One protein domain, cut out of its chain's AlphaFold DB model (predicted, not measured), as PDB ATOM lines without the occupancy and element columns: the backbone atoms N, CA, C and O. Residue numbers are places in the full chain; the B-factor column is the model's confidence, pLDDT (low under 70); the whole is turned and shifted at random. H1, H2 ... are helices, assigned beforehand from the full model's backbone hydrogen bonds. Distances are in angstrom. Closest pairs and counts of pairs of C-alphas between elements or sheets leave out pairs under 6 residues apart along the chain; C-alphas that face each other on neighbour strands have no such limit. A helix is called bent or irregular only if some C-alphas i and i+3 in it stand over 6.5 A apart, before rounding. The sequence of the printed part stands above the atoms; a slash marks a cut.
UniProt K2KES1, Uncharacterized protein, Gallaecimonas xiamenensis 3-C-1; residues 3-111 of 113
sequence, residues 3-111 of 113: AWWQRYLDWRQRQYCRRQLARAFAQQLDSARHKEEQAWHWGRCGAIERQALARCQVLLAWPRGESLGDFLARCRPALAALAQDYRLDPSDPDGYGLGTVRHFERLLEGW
ATOM      1  N   ALA A   3     -51.476  17.576  15.176       70.62
ATOM      2  CA  ALA A   3     -50.024  17.548  15.420       70.62
ATOM      3  C   ALA A   3     -49.529  16.410  16.343       70.62
ATOM      4  O   ALA A   3     -48.470  15.839  16.113       70.62
ATOM      5  N   TRP A   4     -50.287  16.059  17.385       74.50
ATOM      6  CA  TRP A   4     -49.944  14.972  18.317       74.50
ATOM      7  C   TRP A   4     -49.952  13.569  17.681       74.50
ATOM      8  O   TRP A   4     -49.046  12.784  17.945       74.50
ATOM      9  N   TRP A   5     -50.912  13.280  16.796       71.38
ATOM     10  CA  TRP A   5     -50.992  12.015  16.062       71.38
ATOM     11  C   TRP A   5     -49.832  11.839  15.083       71.38
ATOM     12  O   TRP A   5     -49.238  10.766  15.044       71.38
ATOM     13  N   GLN A   6     -49.459  12.903  14.364       77.00
ATOM     14  CA  GLN A   6     -48.319  12.870  13.446       77.00
ATOM     15  C   GLN A   6     -47.014  12.559  14.195       77.00
ATOM     16  O   GLN A   6     -46.325  11.601  13.870       77.00
ATOM     17  N   ARG A   7     -46.746  13.267  15.304       78.62
ATOM     18  CA  ARG A   7     -45.551  13.027  16.136       78.62
ATOM     19  C   ARG A   7     -45.479  11.599  16.686       78.62
ATOM     20  O   ARG A   7     -44.388  11.056  16.848       78.62
ATOM     21  N   TYR A   8     -46.625  10.996  16.999       78.56
ATOM     22  CA  TYR A   8     -46.692   9.612  17.465       78.56
ATOM     23  C   TYR A   8     -46.376   8.601  16.351       78.56
ATOM     24  O   TYR A   8     -45.630   7.646  16.589       78.56
ATOM     25  N   LEU A   9     -46.902   8.813  15.142       80.94
ATOM     26  CA  LEU A   9     -46.603   7.977  13.976       80.94
ATOM     27  C   LEU A   9     -45.118   8.051  13.605       80.94
ATOM     28  O   LEU A   9     -44.479   7.002  13.494       80.94
ATOM     29  N   ASP A  10     -44.552   9.257  13.551       83.50
ATOM     30  CA  ASP A  10     -43.134   9.480  13.252       83.50
ATOM     31  C   ASP A  10     -42.235   8.769  14.279       83.50
ATOM     32  O   ASP A  10     -41.256   8.096  13.937       83.50
ATOM     33  N   TRP A  11     -42.590   8.854  15.569       85.81
ATOM     34  CA  TRP A  11     -41.875   8.139  16.627       85.81
ATOM     35  C   TRP A  11     -41.945   6.618  16.436       85.81
ATOM     36  O   TRP A  11     -40.918   5.942  16.552       85.81
ATOM     37  N   ARG A  12     -43.119   6.059  16.107       87.56
ATOM     38  CA  ARG A  12     -43.274   4.612  15.875       87.56
ATOM     39  C   ARG A  12     -42.475   4.135  14.671       87.56
ATOM     40  O   ARG A  12     -41.799   3.113  14.784       87.56
ATOM     41  N   GLN A  13     -42.539   4.853  13.552       89.50
ATOM     42  CA  GLN A  13     -41.778   4.527  12.343       89.50
ATOM     43  C   GLN A  13     -40.279   4.543  12.634       89.50
ATOM     44  O   GLN A  13     -39.581   3.573  12.339       89.50
ATOM     45  N   ARG A  14     -39.798   5.575  13.334       90.56
ATOM     46  CA  ARG A  14     -38.404   5.656  13.775       90.56
ATOM     47  C   ARG A  14     -38.000   4.475  14.656       90.56
ATOM     48  O   ARG A  14     -36.961   3.862  14.425       90.56
ATOM     49  N   GLN A  15     -38.804   4.128  15.661       91.25
ATOM     50  CA  GLN A  15     -38.519   2.980  16.531       91.25
ATOM     51  C   GLN A  15     -38.536   1.654  15.770       91.25
ATOM     52  O   GLN A  15     -37.741   0.757  16.050       91.25
ATOM     53  N   TYR A  16     -39.440   1.502  14.806       92.38
ATOM     54  CA  TYR A  16     -39.486   0.314  13.967       92.38
ATOM     55  C   TYR A  16     -38.242   0.219  13.071       92.38
ATOM     56  O   TYR A  16     -37.610  -0.836  13.040       92.38
ATOM     57  N   CYS A  17     -37.809   1.327  12.460       93.44
ATOM     58  CA  CYS A  17     -36.607   1.381  11.625       93.44
ATOM     59  C   CYS A  17     -35.351   1.026  12.415       93.44
ATOM     60  O   CYS A  17     -34.590   0.146  12.015       93.44
ATOM     61  N   ARG A  18     -35.195   1.602  13.612       93.88
ATOM     62  CA  ARG A  18     -34.081   1.269  14.511       93.88
ATOM     63  C   ARG A  18     -34.048  -0.209  14.884       93.88
ATOM     64  O   ARG A  18     -32.972  -0.793  14.909       93.88
ATOM     65  N   ARG A  19     -35.204  -0.822  15.156       95.25
ATOM     66  CA  ARG A  19     -35.275  -2.258  15.471       95.25
ATOM     67  C   ARG A  19     -34.893  -3.130  14.278       95.25
ATOM     68  O   ARG A  19     -34.174  -4.105  14.469       95.25
ATOM     69  N   GLN A  20     -35.331  -2.774  13.072       96.00
ATOM     70  CA  GLN A  20     -34.958  -3.506  11.859       96.00
ATOM     71  C   GLN A  20     -33.458  -3.395  11.570       96.00
ATOM     72  O   GLN A  20     -32.811  -4.408  11.320       96.00
ATOM     73  N   LEU A  21     -32.884  -2.197  11.708       96.31
ATOM     74  CA  LEU A  21     -31.440  -1.980  11.603       96.31
ATOM     75  C   LEU A  21     -30.664  -2.794  12.642       96.31
ATOM     76  O   LEU A  21     -29.722  -3.496  12.288       96.31
ATOM     77  N   ALA A  22     -31.076  -2.754  13.912       96.75
ATOM     78  CA  ALA A  22     -30.424  -3.512  14.979       96.75
ATOM     79  C   ALA A  22     -30.465  -5.026  14.721       96.75
ATOM     80  O   ALA A  22     -29.462  -5.711  14.907       96.75
ATOM     81  N   ARG A  23     -31.605  -5.540  14.242       97.44
ATOM     82  CA  ARG A  23     -31.744  -6.946  13.849       97.44
ATOM     83  C   ARG A  23     -30.816  -7.303  12.689       97.44
ATOM     84  O   ARG A  23     -30.134  -8.318  12.775       97.44
ATOM     85  N   ALA A  24     -30.777  -6.482  11.641       97.19
ATOM     86  CA  ALA A  24     -29.908  -6.703  10.487       97.19
ATOM     87  C   ALA A  24     -28.425  -6.704  10.893       97.19
ATOM     88  O   ALA A  24     -27.681  -7.596  10.493       97.19
ATOM     89  N   PHE A  25     -28.010  -5.771  11.758       98.00
ATOM     90  CA  PHE A  25     -26.654  -5.757  12.309       98.00
ATOM     91  C   PHE A  25     -26.325  -7.021  13.101       98.00
ATOM     92  O   PHE A  25     -25.261  -7.589  12.887       98.00
ATOM     93  N   ALA A  26     -27.220  -7.471  13.986       97.62
ATOM     94  CA  ALA A  26     -27.001  -8.694  14.756       97.62
ATOM     95  C   ALA A  26     -26.855  -9.917  13.836       97.62
ATOM     96  O   ALA A  26     -25.887 -10.659  13.949       97.62
ATOM     97  N   GLN A  27     -27.755 -10.065  12.859       97.50
ATOM     98  CA  GLN A  27     -27.723 -11.175  11.902       97.50
ATOM     99  C   GLN A  27     -26.440 -11.198  11.068       97.50
ATOM    100  O   GLN A  27     -25.832 -12.253  10.895       97.50
ATOM    101  N   GLN A  28     -26.017 -10.044  10.551       97.69
ATOM    102  CA  GLN A  28     -24.785  -9.947   9.773       97.69
ATOM    103  C   GLN A  28     -23.547 -10.186  10.649       97.69
ATOM    104  O   GLN A  28     -22.611 -10.840  10.203       97.69
ATOM    105  N   LEU A  29     -23.546  -9.717  11.902       97.25
ATOM    106  CA  LEU A  29     -22.443  -9.954  12.835       97.25
ATOM    107  C   LEU A  29     -22.296 -11.439  13.180       97.25
ATOM    108  O   LEU A  29     -21.177 -11.946  13.193       97.25
ATOM    109  N   ASP A  30     -23.404 -12.137  13.430       97.69
ATOM    110  CA  ASP A  30     -23.389 -13.579  13.686       97.69
ATOM    111  C   ASP A  30     -22.922 -14.353  12.446       97.69
ATOM    112  O   ASP A  30     -22.121 -15.279  12.558       97.69
ATOM    113  N   SER A  31     -23.344 -13.928  11.248       96.12
ATOM    114  CA  SER A  31     -22.870 -14.513   9.990       96.12
ATOM    115  C   SER A  31     -21.366 -14.309   9.784       96.12
ATOM    116  O   SER A  31     -20.669 -15.262   9.432       96.12
ATOM    117  N   ALA A  32     -20.857 -13.106  10.051       97.19
ATOM    118  CA  ALA A  32     -19.437 -12.792   9.952       97.19
ATOM    119  C   ALA A  32     -18.617 -13.627  10.944       97.19
ATOM    120  O   ALA A  32     -17.632 -14.248  10.554       97.19
ATOM    121  N   ARG A  33     -19.068 -13.719  12.203       97.50
ATOM    122  CA  ARG A  33     -18.440 -14.556  13.241       97.50
ATOM    123  C   ARG A  33     -18.382 -16.020  12.833       97.50
ATOM    124  O   ARG A  33     -17.320 -16.622  12.907       97.50
ATOM    125  N   HIS A  34     -19.486 -16.566  12.334       97.69
ATOM    126  CA  HIS A  34     -19.532 -17.946  11.860       97.69
ATOM    127  C   HIS A  34     -18.512 -18.213  10.743       97.69
ATOM    128  O   HIS A  34     -17.835 -19.242  10.743       97.69
ATOM    129  N   LYS A  35     -18.361 -17.272   9.800       97.31
ATOM    130  CA  LYS A  35     -17.355 -17.373   8.733       97.31
ATOM    131  C   LYS A  35     -15.927 -17.224   9.255       97.31
ATOM    132  O   LYS A  35     -15.035 -17.881   8.732       97.31
ATOM    133  N   GLU A  36     -15.702 -16.398  10.277       96.12
ATOM    134  CA  GLU A  36     -14.398 -16.289  10.948       96.12
ATOM    135  C   GLU A  36     -14.032 -17.576  11.704       96.12
ATOM    136  O   GLU A  36     -12.901 -18.045  11.599       96.12
ATOM    137  N   GLU A  37     -14.984 -18.194  12.406       97.31
ATOM    138  CA  GLU A  37     -14.799 -19.489  13.084       97.31
ATOM    139  C   GLU A  37     -14.495 -20.619  12.089       97.31
ATOM    140  O   GLU A  37     -13.731 -21.538  12.384       97.31
ATOM    141  N   GLN A  38     -15.053 -20.530  10.880       96.56
ATOM    142  CA  GLN A  38     -14.815 -21.458   9.777       96.56
ATOM    143  C   GLN A  38     -13.900 -20.866   8.698       96.56
ATOM    144  O   GLN A  38     -14.078 -21.129   7.507       96.56
ATOM    145  N   ALA A  39     -12.884 -20.094   9.097       95.00
ATOM    146  CA  ALA A  39     -11.943 -19.471   8.163       95.00
ATOM    147  C   ALA A  39     -11.204 -20.482   7.261       95.00
ATOM    148  O   ALA A  39     -10.744 -20.120   6.183       95.00
ATOM    149  N   TRP A  40     -11.119 -21.759   7.647       95.12
ATOM    150  CA  TRP A  40     -10.589 -22.822   6.783       95.12
ATOM    151  C   TRP A  40     -11.425 -23.031   5.506       95.12
ATOM    152  O   TRP A  40     -10.875 -23.431   4.484       95.12
ATOM    153  N   HIS A  41     -12.734 -22.756   5.554       95.19
ATOM    154  CA  HIS A  41     -13.647 -22.833   4.411       95.19
ATOM    155  C   HIS A  41     -13.856 -21.462   3.765       95.19
ATOM    156  O   HIS A  41     -13.799 -21.335   2.544       95.19
ATOM    157  N   TRP A  42     -14.078 -20.434   4.587       94.69
ATOM    158  CA  TRP A  42     -14.461 -19.096   4.129       94.69
ATOM    159  C   TRP A  42     -13.282 -18.130   3.967       94.69
ATOM    160  O   TRP A  42     -13.481 -16.973   3.605       94.69
ATOM    161  N   GLY A  43     -12.051 -18.541   4.268       94.62
ATOM    162  CA  GLY A  43     -10.879 -17.671   4.211       94.62
ATOM    163  C   GLY A  43     -11.060 -16.395   5.039       94.62
ATOM    164  O   GLY A  43     -11.355 -16.435   6.232       94.62
ATOM    165  N   ARG A  44     -10.887 -15.233   4.394       95.00
ATOM    166  CA  ARG A  44     -11.002 -13.905   5.028       95.00
ATOM    167  C   ARG A  44     -12.403 -13.291   4.947       95.00
ATOM    168  O   ARG A  44     -12.582 -12.173   5.427       95.00
ATOM    169  N   CYS A  45     -13.389 -13.991   4.387       96.00
ATOM    170  CA  CYS A  45     -14.708 -13.421   4.098       96.00
ATOM    171  C   CYS A  45     -15.400 -12.858   5.347       96.00
ATOM    172  O   CYS A  45     -15.873 -11.727   5.323       96.00
ATOM    173  N   GLY A  46     -15.374 -13.583   6.471       96.50
ATOM    174  CA  GLY A  46     -15.959 -13.095   7.728       96.50
ATOM    175  C   GLY A  46     -15.310 -11.803   8.249       96.50
ATOM    176  O   GLY A  46     -16.005 -10.900   8.712       96.50
ATOM    177  N   ALA A  47     -13.992 -11.655   8.080       96.81
ATOM    178  CA  ALA A  47     -13.284 -10.430   8.452       96.81
ATOM    179  C   ALA A  47     -13.661  -9.245   7.550       96.81
ATOM    180  O   ALA A  47     -13.821  -8.127   8.044       96.81
ATOM    181  N   ILE A  48     -13.845  -9.491   6.249       97.50
ATOM    182  CA  ILE A  48     -14.285  -8.477   5.282       97.50
ATOM    183  C   ILE A  48     -15.720  -8.026   5.597       97.50
ATOM    184  O   ILE A  48     -15.974  -6.822   5.686       97.50
ATOM    185  N   GLU A  49     -16.640  -8.962   5.863       97.62
ATOM    186  CA  GLU A  49     -18.008  -8.644   6.306       97.62
ATOM    187  C   GLU A  49     -17.997  -7.811   7.591       97.62
ATOM    188  O   GLU A  49     -18.681  -6.792   7.686       97.62
ATOM    189  N   ARG A  50     -17.185  -8.194   8.585       97.50
ATOM    190  CA  ARG A  50     -17.075  -7.454   9.849       97.50
ATOM    191  C   ARG A  50     -16.539  -6.037   9.645       97.50
ATOM    192  O   ARG A  50     -17.040  -5.102  10.275       97.50
ATOM    193  N   GLN A  51     -15.568  -5.852   8.754       97.62
ATOM    194  CA  GLN A  51     -15.075  -4.527   8.383       97.62
ATOM    195  C   GLN A  51     -16.174  -3.689   7.712       97.62
ATOM    196  O   GLN A  51     -16.372  -2.526   8.076       97.62
ATOM    197  N   ALA A  52     -16.931  -4.278   6.782       98.12
ATOM    198  CA  ALA A  52     -18.046  -3.609   6.115       98.12
ATOM    199  C   ALA A  52     -19.156  -3.234   7.104       98.12
ATOM    200  O   ALA A  52     -19.674  -2.114   7.060       98.12
ATOM    201  N   LEU A  53     -19.468  -4.124   8.051       98.06
ATOM    202  CA  LEU A  53     -20.419  -3.870   9.131       98.06
ATOM    203  C   LEU A  53     -19.993  -2.690   9.996       98.06
ATOM    204  O   LEU A  53     -20.826  -1.833  10.280       98.06
ATOM    205  N   ALA A  54     -18.718  -2.611  10.379       98.06
ATOM    206  CA  ALA A  54     -18.206  -1.495  11.168       98.06
ATOM    207  C   ALA A  54     -18.362  -0.159  10.420       98.06
ATOM    208  O   ALA A  54     -18.843   0.820  10.994       98.06
ATOM    209  N   ARG A  55     -18.051  -0.123   9.115       98.44
ATOM    210  CA  ARG A  55     -18.274   1.069   8.274       98.44
ATOM    211  C   ARG A  55     -19.767   1.416   8.186       98.44
ATOM    212  O   ARG A  55     -20.134   2.576   8.368       98.44
ATOM    213  N   CYS A  56     -20.638   0.423   7.999       98.44
ATOM    214  CA  CYS A  56     -22.090   0.624   7.988       98.44
ATOM    215  C   CYS A  56     -22.619   1.155   9.330       98.44
ATOM    216  O   CYS A  56     -23.480   2.027   9.326       98.44
ATOM    217  N   GLN A  57     -22.108   0.684  10.473       97.50
ATOM    218  CA  GLN A  57     -22.510   1.173  11.802       97.50
ATOM    219  C   GLN A  57     -22.222   2.663  11.981       97.50
ATOM    220  O   GLN A  57     -23.050   3.377  12.541       97.50
ATOM    221  N   VAL A  58     -21.079   3.136  11.477       97.69
ATOM    222  CA  VAL A  58     -20.722   4.561  11.512       97.69
ATOM    223  C   VAL A  58     -21.688   5.380  10.656       97.69
ATOM    224  O   VAL A  58     -22.231   6.375  11.132       97.69
ATOM    225  N   LEU A  59     -21.957   4.949   9.421       97.69
ATOM    226  CA  LEU A  59     -22.866   5.666   8.520       97.69
ATOM    227  C   LEU A  59     -24.311   5.680   9.039       97.69
ATOM    228  O   LEU A  59     -24.992   6.704   8.965       97.69
ATOM    229  N   LEU A  60     -24.757   4.556   9.602       97.25
ATOM    230  CA  LEU A  60     -26.114   4.338  10.108       97.25
ATOM    231  C   LEU A  60     -26.278   4.728  11.578       97.25
ATOM    232  O   LEU A  60     -27.331   4.475  12.174       97.25
ATOM    233  N   ALA A  61     -25.273   5.376  12.166       95.62
ATOM    234  CA  ALA A  61     -25.423   6.023  13.453       95.62
ATOM    235  C   ALA A  61     -26.567   7.043  13.364       95.62
ATOM    236  O   ALA A  61     -26.636   7.861  12.442       95.62
ATOM    237  N   TRP A  62     -27.484   6.973  14.331       94.06
ATOM    238  CA  TRP A  62     -28.700   7.781  14.337       94.06
ATOM    239  C   TRP A  62     -28.752   8.669  15.586       94.06
ATOM    240  O   TRP A  62     -29.225   8.227  16.645       94.06
ATOM    241  N   PRO A  63     -28.277   9.926  15.486       90.94
ATOM    242  CA  PRO A  63     -28.288  10.887  16.577       90.94
ATOM    243  C   PRO A  63     -29.674  11.117  17.182       90.94
ATOM    244  O   PRO A  63     -30.729  11.020  16.538       90.94
ATOM    245  N   ARG A  64     -29.686  11.471  18.469       87.00
ATOM    246  CA  ARG A  64     -30.909  11.921  19.138       87.00
ATOM    247  C   ARG A  64     -31.384  13.212  18.462       87.00
ATOM    248  O   ARG A  64     -30.596  14.117  18.242       87.00
ATOM    249  N   GLY A  65     -32.674  13.284  18.138       86.56
ATOM    250  CA  GLY A  65     -33.268  14.454  17.477       86.56
ATOM    251  C   GLY A  65     -33.340  14.396  15.947       86.56
ATOM    252  O   GLY A  65     -34.234  15.022  15.401       86.56
ATOM    253  N   GLU A  66     -32.520  13.589  15.265       91.88
ATOM    254  CA  GLU A  66     -32.612  13.446  13.800       91.88
ATOM    255  C   GLU A  66     -33.935  12.768  13.392       91.88
ATOM    256  O   GLU A  66     -34.334  11.757  13.997       91.88
ATOM    257  N   SER A  67     -34.623  13.338  12.396       91.81
ATOM    258  CA  SER A  67     -35.864  12.791  11.839       91.81
ATOM    259  C   SER A  67     -35.590  11.540  10.989       91.81
ATOM    260  O   SER A  67     -34.447  11.260  10.631       91.81
ATOM    261  N   LEU A  68     -36.623  10.748  10.675       92.44
ATOM    262  CA  LEU A  68     -36.462   9.610   9.755       92.44
ATOM    263  C   LEU A  68     -36.105  10.083   8.338       92.44
ATOM    264  O   LEU A  68     -35.239   9.481   7.712       92.44
ATOM    265  N   GLY A  69     -36.717  11.170   7.862       93.31
ATOM    266  CA  GLY A  69     -36.416  11.744   6.550       93.31
ATOM    267  C   GLY A  69     -34.953  12.169   6.420       93.31
ATOM    268  O   GLY A  69     -34.277  11.722   5.496       93.31
ATOM    269  N   ASP A  70     -34.442  12.941   7.384       94.56
ATOM    270  CA  ASP A  70     -33.043  13.405   7.382       94.56
ATOM    271  C   ASP A  70     -32.061  12.233   7.477       94.56
ATOM    272  O   ASP A  70     -31.080  12.169   6.735       94.56
ATOM    273  N   PHE A  71     -32.371  11.257   8.340       95.94
ATOM    274  CA  PHE A  71     -31.591  10.031   8.471       95.94
ATOM    275  C   PHE A  71     -31.494   9.283   7.135       95.94
ATOM    276  O   PHE A  71     -30.400   8.934   6.697       95.94
ATOM    277  N   LEU A  72     -32.621   9.053   6.452       95.81
ATOM    278  CA  LEU A  72     -32.639   8.354   5.164       95.81
ATOM    279  C   LEU A  72     -31.911   9.148   4.072       95.81
ATOM    280  O   LEU A  72     -31.153   8.559   3.300       95.81
ATOM    281  N   ALA A  73     -32.116  10.467   4.024       96.00
ATOM    282  CA  ALA A  73     -31.490  11.358   3.049       96.00
ATOM    283  C   ALA A  73     -29.960  11.369   3.171       96.00
ATOM    284  O   ALA A  73     -29.266  11.417   2.158       96.00
ATOM    285  N   ARG A  74     -29.430  11.264   4.395       97.12
ATOM    286  CA  ARG A  74     -27.990  11.171   4.664       97.12
ATOM    287  C   ARG A  74     -27.433   9.771   4.411       97.12
ATOM    288  O   ARG A  74     -26.394   9.620   3.772       97.12
ATOM    289  N   CYS A  75     -28.101   8.742   4.924       97.88
ATOM    290  CA  CYS A  75     -27.567   7.382   4.945       97.88
ATOM    291  C   CYS A  75     -27.568   6.707   3.570       97.88
ATOM    292  O   CYS A  75     -26.622   5.993   3.254       97.88
ATOM    293  N   ARG A  76     -28.594   6.930   2.738       97.12
ATOM    294  CA  ARG A  76     -28.695   6.309   1.405       97.12
ATOM    295  C   ARG A  76     -27.514   6.637   0.482       97.12
ATOM    296  O   ARG A  76     -26.858   5.696   0.041       97.12
ATOM    297  N   PRO A  77     -27.185   7.914   0.207       97.69
ATOM    298  CA  PRO A  77     -26.039   8.228  -0.645       97.69
ATOM    299  C   PRO A  77     -24.712   7.774  -0.022       97.69
ATOM    300  O   PRO A  77     -23.821   7.340  -0.746       97.69
ATOM    301  N   ALA A  78     -24.584   7.812   1.309       98.25
ATOM    302  CA  ALA A  78     -23.379   7.347   1.990       98.25
ATOM    303  C   ALA A  78     -23.166   5.830   1.843       98.25
ATOM    304  O   ALA A  78     -22.046   5.386   1.596       98.25
ATOM    305  N   LEU A  79     -24.232   5.031   1.958       98.44
ATOM    306  CA  LEU A  79     -24.171   3.593   1.699       98.44
ATOM    307  C   LEU A  79     -23.892   3.289   0.223       98.44
ATOM    308  O   LEU A  79     -23.105   2.392  -0.055       98.44
ATOM    309  N   ALA A  80     -24.466   4.052  -0.710       98.12
ATOM    310  CA  ALA A  80     -24.200   3.881  -2.137       98.12
ATOM    311  C   ALA A  80     -22.730   4.149  -2.491       98.12
ATOM    312  O   ALA A  80     -22.126   3.385  -3.245       98.12
ATOM    313  N   ALA A  81     -22.134   5.189  -1.901       98.44
ATOM    314  CA  ALA A  81     -20.704   5.458  -2.028       98.44
ATOM    315  C   ALA A  81     -19.866   4.313  -1.436       98.44
ATOM    316  O   ALA A  81     -18.969   3.800  -2.097       98.44
ATOM    317  N   LEU A  82     -20.218   3.837  -0.239       98.38
ATOM    318  CA  LEU A  82     -19.541   2.705   0.395       98.38
ATOM    319  C   LEU A  82     -19.643   1.413  -0.437       98.38
ATOM    320  O   LEU A  82     -18.682   0.654  -0.529       98.38
ATOM    321  N   ALA A  83     -20.793   1.156  -1.061       98.31
ATOM    322  CA  ALA A  83     -20.973   0.019  -1.954       98.31
ATOM    323  C   ALA A  83     -20.092   0.154  -3.203       98.31
ATOM    324  O   ALA A  83     -19.550  -0.837  -3.686       98.31
ATOM    325  N   GLN A  84     -19.922   1.369  -3.725       98.12
ATOM    326  CA  GLN A  84     -19.013   1.617  -4.839       98.12
ATOM    327  C   GLN A  84     -17.547   1.394  -4.443       98.12
ATOM    328  O   GLN A  84     -16.815   0.801  -5.233       98.12
ATOM    329  N   ASP A  85     -17.140   1.788  -3.230       98.00
ATOM    330  CA  ASP A  85     -15.799   1.496  -2.706       98.00
ATOM    331  C   ASP A  85     -15.538  -0.015  -2.693       98.00
ATOM    332  O   ASP A  85     -14.557  -0.470  -3.269       98.00
ATOM    333  N   TYR A  86     -16.445  -0.803  -2.097       97.56
ATOM    334  CA  TYR A  86     -16.299  -2.263  -2.025       97.56
ATOM    335  C   TYR A  86     -16.337  -2.937  -3.397       97.56
ATOM    336  O   TYR A  86     -15.642  -3.920  -3.620       97.56
ATOM    337  N   ARG A  87     -17.103  -2.398  -4.354       96.94
ATOM    338  CA  ARG A  87     -17.123  -2.911  -5.733       96.94
ATOM    339  C   ARG A  87     -15.754  -2.813  -6.415       96.94
ATOM    340  O   ARG A  87     -15.477  -3.593  -7.323       96.94
ATOM    341  N   LEU A  88     -14.948  -1.828  -6.033       96.12
ATOM    342  CA  LEU A  88     -13.618  -1.585  -6.586       96.12
ATOM    343  C   LEU A  88     -12.499  -2.125  -5.684       96.12
ATOM    344  O   LEU A  88     -11.329  -1.983  -6.035       96.12
ATOM    345  N   ASP A  89     -12.838  -2.713  -4.537       95.12
ATOM    346  CA  ASP A  89     -11.873  -3.140  -3.533       95.12
ATOM    347  C   ASP A  89     -11.260  -4.500  -3.915       95.12
ATOM    348  O   ASP A  89     -11.943  -5.525  -3.856       95.12
ATOM    349  N   PRO A  90      -9.961  -4.560  -4.270       94.38
ATOM    350  CA  PRO A  90      -9.313  -5.821  -4.619       94.38
ATOM    351  C   PRO A  90      -9.190  -6.781  -3.425       94.38
ATOM    352  O   PRO A  90      -8.875  -7.954  -3.615       94.38
ATOM    353  N   SER A  91      -9.406  -6.300  -2.196       92.69
ATOM    354  CA  SER A  91      -9.422  -7.125  -0.988       92.69
ATOM    355  C   SER A  91     -10.768  -7.804  -0.715       92.69
ATOM    356  O   SER A  91     -10.816  -8.673   0.154       92.69
ATOM    357  N   ASP A  92     -11.816  -7.484  -1.486       94.75
ATOM    358  CA  ASP A  92     -13.142  -8.120  -1.452       94.75
ATOM    359  C   ASP A  92     -13.488  -8.806  -2.795       94.75
ATOM    360  O   ASP A  92     -14.495  -8.476  -3.425       94.75
ATOM    361  N   PRO A  93     -12.668  -9.762  -3.276       90.56
ATOM    362  CA  PRO A  93     -12.824 -10.345  -4.614       90.56
ATOM    363  C   PRO A  93     -14.153 -11.091  -4.800       90.56
ATOM    364  O   PRO A  93     -14.695 -11.120  -5.904       90.56
ATOM    365  N   ASP A  94     -14.686 -11.660  -3.720       93.38
ATOM    366  CA  ASP A  94     -15.939 -12.420  -3.717       93.38
ATOM    367  C   ASP A  94     -17.162 -11.547  -3.368       93.38
ATOM    368  O   ASP A  94     -18.301 -12.021  -3.391       93.38
ATOM    369  N   GLY A  95     -16.951 -10.262  -3.057       96.25
ATOM    370  CA  GLY A  95     -18.015  -9.286  -2.823       96.25
ATOM    371  C   GLY A  95     -18.786  -9.467  -1.512       96.25
ATOM    372  O   GLY A  95     -19.962  -9.100  -1.445       96.25
ATOM    373  N   TYR A  96     -18.169 -10.024  -0.469       96.94
ATOM    374  CA  TYR A  96     -18.795 -10.182   0.845       96.94
ATOM    375  C   TYR A  96     -19.025  -8.837   1.532       96.94
ATOM    376  O   TYR A  96     -20.117  -8.577   2.044       96.94
ATOM    377  N   GLY A  97     -18.035  -7.946   1.483       97.38
ATOM    378  CA  GLY A  97     -18.171  -6.585   1.989       97.38
ATOM    379  C   GLY A  97     -19.226  -5.803   1.206       97.38
ATOM    380  O   GLY A  97     -20.127  -5.203   1.800       97.38
ATOM    381  N   LEU A  98     -19.195  -5.897  -0.127       98.19
ATOM    382  CA  LEU A  98     -20.224  -5.326  -1.002       98.19
ATOM    383  C   LEU A  98     -21.628  -5.850  -0.661       98.19
ATOM    384  O   LEU A  98     -22.579  -5.069  -0.547       98.19
ATOM    385  N   GLY A  99     -21.768  -7.165  -0.487       98.00
ATOM    386  CA  GLY A  99     -23.025  -7.828  -0.148       98.00
ATOM    387  C   GLY A  99     -23.610  -7.331   1.173       98.00
ATOM    388  O   GLY A  99     -24.810  -7.038   1.242       98.00
ATOM    389  N   THR A 100     -22.762  -7.151   2.190       98.19
ATOM    390  CA  THR A 100     -23.142  -6.547   3.473       98.19
ATOM    391  C   THR A 100     -23.687  -5.131   3.287       98.19
ATOM    392  O   THR A 100     -24.770  -4.825   3.786       98.19
ATOM    393  N   VAL A 101     -23.003  -4.261   2.541       98.44
ATOM    394  CA  VAL A 101     -23.457  -2.869   2.342       98.44
ATOM    395  C   VAL A 101     -24.790  -2.827   1.588       98.44
ATOM    396  O   VAL A 101     -25.736  -2.166   2.022       98.44
ATOM    397  N   ARG A 102     -24.912  -3.619   0.514       98.00
ATOM    398  CA  ARG A 102     -26.131  -3.735  -0.309       98.00
ATOM    399  C   ARG A 102     -27.320  -4.294   0.469       98.00
ATOM    400  O   ARG A 102     -28.474  -4.055   0.105       98.00
ATOM    401  N   HIS A 103     -27.081  -5.069   1.525       98.06
ATOM    402  CA  HIS A 103     -28.142  -5.491   2.436       98.06
ATOM    403  C   HIS A 103     -28.761  -4.286   3.159       98.06
ATOM    404  O   HIS A 103     -29.985  -4.154   3.179       98.06
ATOM    405  N   PHE A 104     -27.939  -3.378   3.691       98.00
ATOM    406  CA  PHE A 104     -28.430  -2.175   4.367       98.00
ATOM    407  C   PHE A 104     -29.040  -1.154   3.406       98.00
ATOM    408  O   PHE A 104     -30.030  -0.523   3.770       98.00
ATOM    409  N   GLU A 105     -28.520  -1.016   2.182       97.44
ATOM    410  CA  GLU A 105     -29.159  -0.174   1.157       97.44
ATOM    411  C   GLU A 105     -30.596  -0.627   0.897       97.44
ATOM    412  O   GLU A 105     -31.527   0.156   1.084       97.44
ATOM    413  N   ARG A 106     -30.792  -1.917   0.593       96.50
ATOM    414  CA  ARG A 106     -32.125  -2.497   0.367       96.50
ATOM    415  C   ARG A 106     -33.032  -2.359   1.584       96.50
ATOM    416  O   ARG A 106     -34.221  -2.073   1.447       96.50
ATOM    417  N   LEU A 107     -32.476  -2.534   2.786       95.94
ATOM    418  CA  LEU A 107     -33.218  -2.316   4.023       95.94
ATOM    419  C   LEU A 107     -33.748  -0.879   4.097       95.94
ATOM    420  O   LEU A 107     -34.906  -0.698   4.457       95.94
ATOM    421  N   LEU A 108     -32.925   0.124   3.764       95.00
ATOM    422  CA  LEU A 108     -33.313   1.536   3.795       95.00
ATOM    423  C   LEU A 108     -34.215   1.949   2.628       95.00
ATOM    424  O   LEU A 108     -35.039   2.842   2.808       95.00
ATOM    425  N   GLU A 109     -34.091   1.343   1.449       92.06
ATOM    426  CA  GLU A 109     -34.980   1.570   0.298       92.06
ATOM    427  C   GLU A 109     -36.435   1.208   0.612       92.06
ATOM    428  O   GLU A 109     -37.349   1.898   0.167       92.06
ATOM    429  N   GLY A 110     -36.652   0.194   1.458       89.94
ATOM    430  CA  GLY A 110     -37.982  -0.201   1.929       89.94
ATOM    431  C   GLY A 110     -38.682   0.819   2.838       89.94
ATOM    432  O   GLY A 110     -39.837   0.610   3.204       89.94
ATOM    433  N   TRP A 111     -38.014   1.913   3.216       88.56
ATOM    434  CA  TRP A 111     -38.601   2.984   4.021       88.56
ATOM    435  C   TRP A 111     -39.027   4.162   3.156       88.56
ATOM    436  O   TRP A 111     -38.264   4.651   2.327       88.56
TER     437      TRP A 111
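This is residues 3 to 111 of the 113 residues of an uncharacterized protein of Gallaecimonas xiamenensis 3-C-1 (UniProt K2KES1). An up-and-down bundle of four helices, H1, H3, H4 and H5, makes a rod, with H3 and H5 between the very long H1 and H4. H1 makes the length: its residues 3 to 9 stick out free beyond the bundle, and tiny H2 sits at the far corner, where the chain turns back from H1 into H3. The printed part has 109 residues with five named helices, in the order H1, H2, H3, H4, H5, and no named strand; the class is all helix. It is only just compact, close to loose, with a radius of gyration of the C-alphas of 15.6 A and spans of 57 by 26 by 21 A.

Find C-alpha 3 at (-50.024, 17.548, 15.420); from there H1 runs through residues 3 to 37 for 51.2 A and ends with C-alpha 37 at (-14.799, -19.489, 13.084). Next come H2, residues 39 to 42, and H3, residues 45 to 59, 21.2 A long. Read on to H4, residues 68 to 87, 27.8 A long; it is neither bent nor irregular, but only just: C-alphas 74 and 77 are 6.4 A apart. H5, residues 96 to 109, is 20.0 A long and ends with C-alpha 109 at (-34.980, 1.570, 0.298).

In the bundle each helix runs against the one before it. Look first at H1 with residues 25 to 36: there it touches H3, closest at the C-alphas of Ala 32 and Gly 46, 4.1 A, at a shallow tilt of 22 degrees, opposite ways. H1 touches H2 only at the corner, and only just, with 3 pairs of C-alphas within 8 A; the closest are Lys 35 and Trp 42, 5.7 A. H3 and H4 form a helical hairpin, closest at the C-alphas of Leu 59 and Cys 75, 6.2 A, at a shallow tilt of 33 degrees, only just short of steep. H4 and H5 form another, closest at the C-alphas of Tyr 86 and Leu 98, 5.1 A, at 24 degrees. H5 also touches H3, closest at the C-alphas of Glu 49 and Gly 97, 4.8 A, and H1 at residues 21 to 28. H2 is apart from H4 and H5. Every O i to N i+4 pair is within hydrogen-bond range in H1, H3 and H5, and 14 of 16 are in H4; H2 is too short for such a pair.

The C-alphas of Ala 3 and Trp 40 are the two farthest apart, at 57.1 A. The printed part has no cut, and no link is long. Mean pLDDT of the printed part is 94.3, and no printed residue is under 70.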